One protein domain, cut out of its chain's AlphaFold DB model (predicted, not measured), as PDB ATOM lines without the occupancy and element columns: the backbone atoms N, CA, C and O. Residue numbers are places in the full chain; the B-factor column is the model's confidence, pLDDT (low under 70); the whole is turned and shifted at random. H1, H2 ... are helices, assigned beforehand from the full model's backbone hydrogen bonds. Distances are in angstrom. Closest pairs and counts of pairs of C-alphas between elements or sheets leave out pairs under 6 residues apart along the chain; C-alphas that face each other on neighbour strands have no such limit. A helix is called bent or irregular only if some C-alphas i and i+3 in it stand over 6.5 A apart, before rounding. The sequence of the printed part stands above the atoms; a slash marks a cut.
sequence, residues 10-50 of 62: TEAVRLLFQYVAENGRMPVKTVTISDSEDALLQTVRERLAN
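This is residues 10 to 50 of the 62 residues of the protein "Bifunctional antitoxin/transcriptional repressor RelB" of Salmonella enterica subsp. arizonae (UniProt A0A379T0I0). Two separate helices, H1 and H2, sit at the two ends of a stretched chain, joined by a long link with no named element; the helices do not pack on each other, and the outline is a rod. The printed part has 41 residues with two named helices, H1 then H2 along the chain, and no named strand; the class is all helix. The whole is extended, with a radius of gyration of the C-alphas of 17.1 A, and spans 50 by 17 by 13 A.

Start at Thr 10, where H1, residues 10 to 23, begins; its residues 10 to 15 stand free. After Asn 23 comes a long link of 11 residues, which leads to H2, residues 35 to 49. H1 and H2 are apart, with no C-alpha of the one within 8 A of the other. Look next at residues 34 to 40, of which 35 to 40 belong to H2, and at residues 42 to 50, of which 42 to 49 belong to H2: both stretches stand free. In H1 and H2, every O i to N i+4 pair is within hydrogen-bond range.

Find C-alpha 10 at (-59.644, -60.516, -5.346); from there H1 runs 20.0 A to C-alpha 23 at (-53.628, -42.079, -0.293). Go on to C-alpha 35, where H2 begins; it runs 21.2 A to C-alpha 49 at (-16.748, -42.711, 6.921). H2, with 15 residues, is the longest helix, and neither helix is bent.

The C-alphas of Thr 10 and Asn 50, the first and last printed residues, are the two farthest apart, at 51.5 A. The printed part has no cut. In the B-factor column you will find a mean pLDDT of the printed part of 84.1, with residues 29 to 35, of which 35 belongs to H2, under 70.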
ATOM      1  N   THR A  10     -58.696 -61.608  -5.084       92.56
ATOM      2  CA  THR A  10     -59.644 -60.516  -5.346       92.56
ATOM      3  C   THR A  10     -59.673 -59.505  -4.200       92.56
ATOM      4  O   THR A  10     -59.638 -58.300  -4.443       92.56
ATOM      5  N   GLU A  11     -59.677 -59.983  -2.952       90.94
ATOM      6  CA  GLU A  11     -59.659 -59.130  -1.759       90.94
ATOM      7  C   GLU A  11     -58.363 -58.313  -1.676       90.94
ATOM      8  O   GLU A  11     -58.394 -57.111  -1.418       90.94
ATOM      9  N   ALA A  12     -57.219 -58.936  -1.973       89.19
ATOM     10  CA  ALA A  12     -55.922 -58.264  -1.984       89.19
ATOM     11  C   ALA A  12     -55.867 -57.116  -3.009       89.19
ATOM     12  O   ALA A  12     -55.377 -56.028  -2.706       89.19
ATOM     13  N   VAL A  13     -56.412 -57.335  -4.210       92.44
ATOM     14  CA  VAL A  13     -56.487 -56.310  -5.262       92.44
ATOM     15  C   VAL A  13     -57.437 -55.177  -4.864       92.44
ATOM     16  O   VAL A  13     -57.107 -54.006  -5.046       92.44
ATOM     17  N   ARG A  14     -58.591 -55.505  -4.268       93.56
ATOM     18  CA  ARG A  14     -59.551 -54.511  -3.768       93.56
ATOM     19  C   ARG A  14     -58.914 -53.590  -2.726       93.56
ATOM     20  O   ARG A  14     -59.039 -52.372  -2.833       93.56
ATOM     21  N   LEU A  15     -58.196 -54.163  -1.759       91.25
ATOM     22  CA  LEU A  15     -57.495 -53.413  -0.714       91.25
ATOM     23  C   LEU A  15     -56.373 -52.536  -1.284       91.25
ATOM     24  O   LEU A  15     -56.211 -51.393  -0.859       91.25
ATOM     25  N   LEU A  16     -55.631 -53.040  -2.276       91.06
ATOM     26  CA  LEU A  16     -54.608 -52.258  -2.969       91.06
ATOM     27  C   LEU A  16     -55.213 -51.021  -3.647       91.06
ATOM     28  O   LEU A  16     -54.709 -49.915  -3.459       91.06
ATOM     29  N   PHE A  17     -56.300 -51.187  -4.406       94.00
ATOM     30  CA  PHE A  17     -56.947 -50.057  -5.075       94.00
ATOM     31  C   PHE A  17     -57.575 -49.073  -4.095       94.00
ATOM     32  O   PHE A  17     -57.466 -47.868  -4.312       94.00
ATOM     33  N   GLN A  18     -58.167 -49.560  -3.003       93.50
ATOM     34  CA  GLN A  18     -58.670 -48.695  -1.942       93.50
ATOM     35  C   GLN A  18     -57.548 -47.830  -1.354       93.50
ATOM     36  O   GLN A  18     -57.693 -46.612  -1.275       93.50
ATOM     37  N   TYR A  19     -56.400 -48.430  -1.029       93.19
ATOM     38  CA  TYR A  19     -55.251 -47.682  -0.522       93.19
ATOM     39  C   TYR A  19     -54.808 -46.589  -1.499       93.19
ATOM     40  O   TYR A  19     -54.572 -45.454  -1.085       93.19
ATOM     41  N   VAL A  20     -54.703 -46.911  -2.792       92.88
ATOM     42  CA  VAL A  20     -54.291 -45.943  -3.818       92.88
ATOM     43  C   VAL A  20     -55.320 -44.820  -3.969       92.88
ATOM     44  O   VAL A  20     -54.923 -43.664  -4.075       92.88
ATOM     45  N   ALA A  21     -56.617 -45.129  -3.932       94.50
ATOM     46  CA  ALA A  21     -57.680 -44.129  -4.017       94.50
ATOM     47  C   ALA A  21     -57.678 -43.166  -2.816       94.50
ATOM     48  O   ALA A  21     -57.878 -41.969  -2.995       94.50
ATOM     49  N   GLU A  22     -57.420 -43.671  -1.608       93.81
ATOM     50  CA  GLU A  22     -57.399 -42.865  -0.379       93.81
ATOM     51  C   GLU A  22     -56.097 -42.064  -0.209       93.81
ATOM     52  O   GLU A  22     -56.119 -40.939   0.285       93.81
ATOM     53  N   ASN A  23     -54.953 -42.632  -0.603       89.69
ATOM     54  CA  ASN A  23     -53.628 -42.079  -0.293       89.69
ATOM     55  C   ASN A  23     -52.912 -41.467  -1.506       89.69
ATOM     56  O   ASN A  23     -51.849 -40.866  -1.341       89.69
ATOM     57  N   GLY A  24     -53.425 -41.669  -2.724       88.25
ATOM     58  CA  GLY A  24     -52.836 -41.169  -3.971       88.25
ATOM     59  C   GLY A  24     -51.455 -41.745  -4.309       88.25
ATOM     60  O   GLY A  24     -50.759 -41.214  -5.172       88.25
ATOM     61  N   ARG A  25     -51.016 -42.804  -3.621       83.75
ATOM     62  CA  ARG A  25     -49.690 -43.415  -3.786       83.75
ATOM     63  C   ARG A  25     -49.745 -44.917  -3.549       83.75
ATOM     64  O   ARG A  25     -50.684 -45.416  -2.940       83.75
ATOM     65  N   MET A  26     -48.717 -45.633  -3.989       86.69
ATOM     66  CA  MET A  26     -48.592 -47.072  -3.742       86.69
ATOM     67  C   MET A  26     -48.274 -47.371  -2.261       86.69
ATOM     68  O   MET A  26     -47.544 -46.601  -1.627       86.69
ATOM     69  N   PRO A  27     -48.766 -48.496  -1.694       81.50
ATOM     70  CA  PRO A  27     -48.472 -48.924  -0.316       81.50
ATOM     71  C   PRO A  27     -47.082 -49.550  -0.157       81.50
ATOM     72  O   PRO A  27     -46.761 -50.132   0.875       81.50
ATOM     73  N   VAL A  28     -46.240 -49.429  -1.179       80.19
ATOM     74  CA  VAL A  28     -44.852 -49.868  -1.174       80.19
ATOM     75  C   VAL A  28     -43.972 -48.659  -1.429       80.19
ATOM     76  O   VAL A  28     -44.306 -47.789  -2.234       80.19
ATOM     77  N   LYS A  29     -42.830 -48.592  -0.744       65.38
ATOM     78  CA  LYS A  29     -41.791 -47.646  -1.141       65.38
ATOM     79  C   LYS A  29     -41.265 -48.129  -2.488       65.38
ATOM     80  O   LYS A  29     -40.655 -49.192  -2.556       65.38
ATOM     81  N   THR A  30     -41.518 -47.368  -3.545       59.31
ATOM     82  CA  THR A  30     -40.880 -47.560  -4.847       59.31
ATOM     83  C   THR A  30     -39.427 -47.123  -4.716       59.31
ATOM     84  O   THR A  30     -39.048 -46.032  -5.124       59.31
ATOM     85  N   VAL A  31     -38.619 -47.941  -4.048       60.16
ATOM     86  CA  VAL A  31     -37.169 -47.779  -4.047       60.16
ATOM     87  C   VAL A  31     -36.671 -48.452  -5.318       60.16
ATOM     88  O   VAL A  31     -36.156 -49.563  -5.293       60.16
ATOM     89  N   THR A  32     -36.904 -47.810  -6.457       56.47
ATOM     90  CA  THR A  32     -36.112 -48.078  -7.654       56.47
ATOM     91  C   THR A  32     -34.832 -47.281  -7.482       56.47
ATOM     92  O   THR A  32     -34.742 -46.170  -7.986       56.47
ATOM     93  N   ILE A  33     -33.894 -47.798  -6.686       58.97
ATOM     94  CA  ILE A  33     -32.519 -47.306  -6.753       58.97
ATOM     95  C   ILE A  33     -32.019 -47.785  -8.110       58.97
ATOM     96  O   ILE A  33     -31.868 -48.985  -8.334       58.97
ATOM     97  N   SER A  34     -31.872 -46.855  -9.044       64.12
ATOM     98  CA  SER A  34     -31.101 -47.123 -10.252       64.12
ATOM     99  C   SER A  34     -29.659 -47.445  -9.857       64.12
ATOM    100  O   SER A  34     -29.168 -46.929  -8.852       64.12
ATOM    101  N   ASP A  35     -28.944 -48.251 -10.644       68.69
ATOM    102  CA  ASP A  35     -27.530 -48.561 -10.363       68.69
ATOM    103  C   ASP A  35     -26.685 -47.281 -10.172       68.69
ATOM    104  O   ASP A  35     -25.762 -47.232  -9.358       68.69
ATOM    105  N   SER A  36     -27.061 -46.199 -10.866       70.19
ATOM    106  CA  SER A  36     -26.488 -44.857 -10.719       70.19
ATOM    107  C   SER A  36     -26.694 -44.248  -9.326       70.19
ATOM    108  O   SER A  36     -25.791 -43.607  -8.786       70.19
ATOM    109  N   GLU A  37     -27.874 -44.424  -8.733       77.38
ATOM    110  CA  GLU A  37     -28.180 -43.948  -7.381       77.38
ATOM    111  C   GLU A  37     -27.505 -44.814  -6.311       77.38
ATOM    112  O   GLU A  37     -27.075 -44.276  -5.289       77.38
ATOM    113  N   ASP A  38     -27.343 -46.120  -6.548       81.25
ATOM    114  CA  ASP A  38     -26.619 -47.008  -5.629       81.25
ATOM    115  C   ASP A  38     -25.138 -46.619  -5.553       81.25
ATOM    116  O   ASP A  38     -24.588 -46.425  -4.466       81.25
ATOM    117  N   ALA A  39     -24.524 -46.358  -6.713       83.31
ATOM    118  CA  ALA A  39     -23.153 -45.865  -6.806       83.31
ATOM    119  C   ALA A  39     -22.968 -44.511  -6.091       83.31
ATOM    120  O   ALA A  39     -21.955 -44.280  -5.416       83.31
ATOM    121  N   LEU A  40     -23.959 -43.614  -6.182       87.69
ATOM    122  CA  LEU A  40     -23.936 -42.335  -5.472       87.69
ATOM    123  C   LEU A  40     -24.044 -42.532  -3.954       87.69
ATOM    124  O   LEU A  40     -23.275 -41.934  -3.199       87.69
ATOM    125  N   LEU A  41     -24.955 -43.393  -3.494       87.75
ATOM    126  CA  LEU A  41     -25.115 -43.713  -2.074       87.75
ATOM    127  C   LEU A  41     -23.860 -44.365  -1.493       87.75
ATOM    128  O   LEU A  41     -23.462 -44.030  -0.373       87.75
ATOM    129  N   GLN A  42     -23.210 -45.252  -2.246       88.50
ATOM    130  CA  GLN A  42     -21.940 -45.846  -1.852       88.50
ATOM    131  C   GLN A  42     -20.848 -44.778  -1.713       88.50
ATOM    132  O   GLN A  42     -20.204 -44.694  -0.666       88.50
ATOM    133  N   THR A  43     -20.725 -43.884  -2.696       89.19
ATOM    134  CA  THR A  43     -19.763 -42.772  -2.655       89.19
ATOM    135  C   THR A  43     -19.985 -41.873  -1.434       89.19
ATOM    136  O   THR A  43     -19.033 -41.461  -0.768       89.19
ATOM    137  N   VAL A  44     -21.243 -41.560  -1.105       92.12
ATOM    138  CA  VAL A  44     -21.579 -40.752   0.076       92.12
ATOM    139  C   VAL A  44     -21.183 -41.473   1.365       92.12
ATOM    140  O   VAL A  44     -20.566 -40.858   2.233       92.12
ATOM    141  N   ARG A  45     -21.488 -42.770   1.495       91.19
ATOM    142  CA  ARG A  45     -21.114 -43.567   2.676       91.19
ATOM    143  C   ARG A  45     -19.601 -43.604   2.884       91.19
ATOM    144  O   ARG A  45     -19.146 -43.386   4.003       91.19
ATOM    145  N   GLU A  46     -18.831 -43.817   1.818       91.38
ATOM    146  CA  GLU A  46     -17.363 -43.831   1.865       91.38
ATOM    147  C   GLU A  46     -16.791 -42.479   2.324       91.38
ATOM    148  O   GLU A  46     -15.917 -42.432   3.194       91.38
ATOM    149  N   ARG A  47     -17.328 -41.367   1.804       91.25
ATOM    150  CA  ARG A  47     -16.906 -40.007   2.186       91.25
ATOM    151  C   ARG A  47     -17.298 -39.636   3.611       91.25
ATOM    152  O   ARG A  47     -16.547 -38.933   4.276       91.25
ATOM    153  N   LEU A  48     -18.455 -40.090   4.089       89.56
ATOM    154  CA  LEU A  48     -18.880 -39.858   5.471       89.56
ATOM    155  C   LEU A  48     -18.077 -40.692   6.475       89.56
ATOM    156  O   LEU A  48     -17.856 -40.232   7.591       89.56
ATOM    157  N   ALA A  49     -17.622 -41.889   6.087       91.75
ATOM    158  CA  ALA A  49     -16.748 -42.711   6.921       91.75
ATOM    159  C   ALA A  49     -15.353 -42.085   7.098       91.75
ATOM    160  O   ALA A  49     -14.751 -42.229   8.159       91.75
ATOM    161  N   ASN A  50     -14.858 -41.362   6.085       91.06
ATOM    162  CA  ASN A  50     -13.576 -40.654   6.116       91.06
ATOM    163  C   ASN A  50     -13.736 -39.201   5.628       91.06
ATOM    164  O   ASN A  50     -13.359 -38.879   4.496       91.06
TER     165      ASN A  50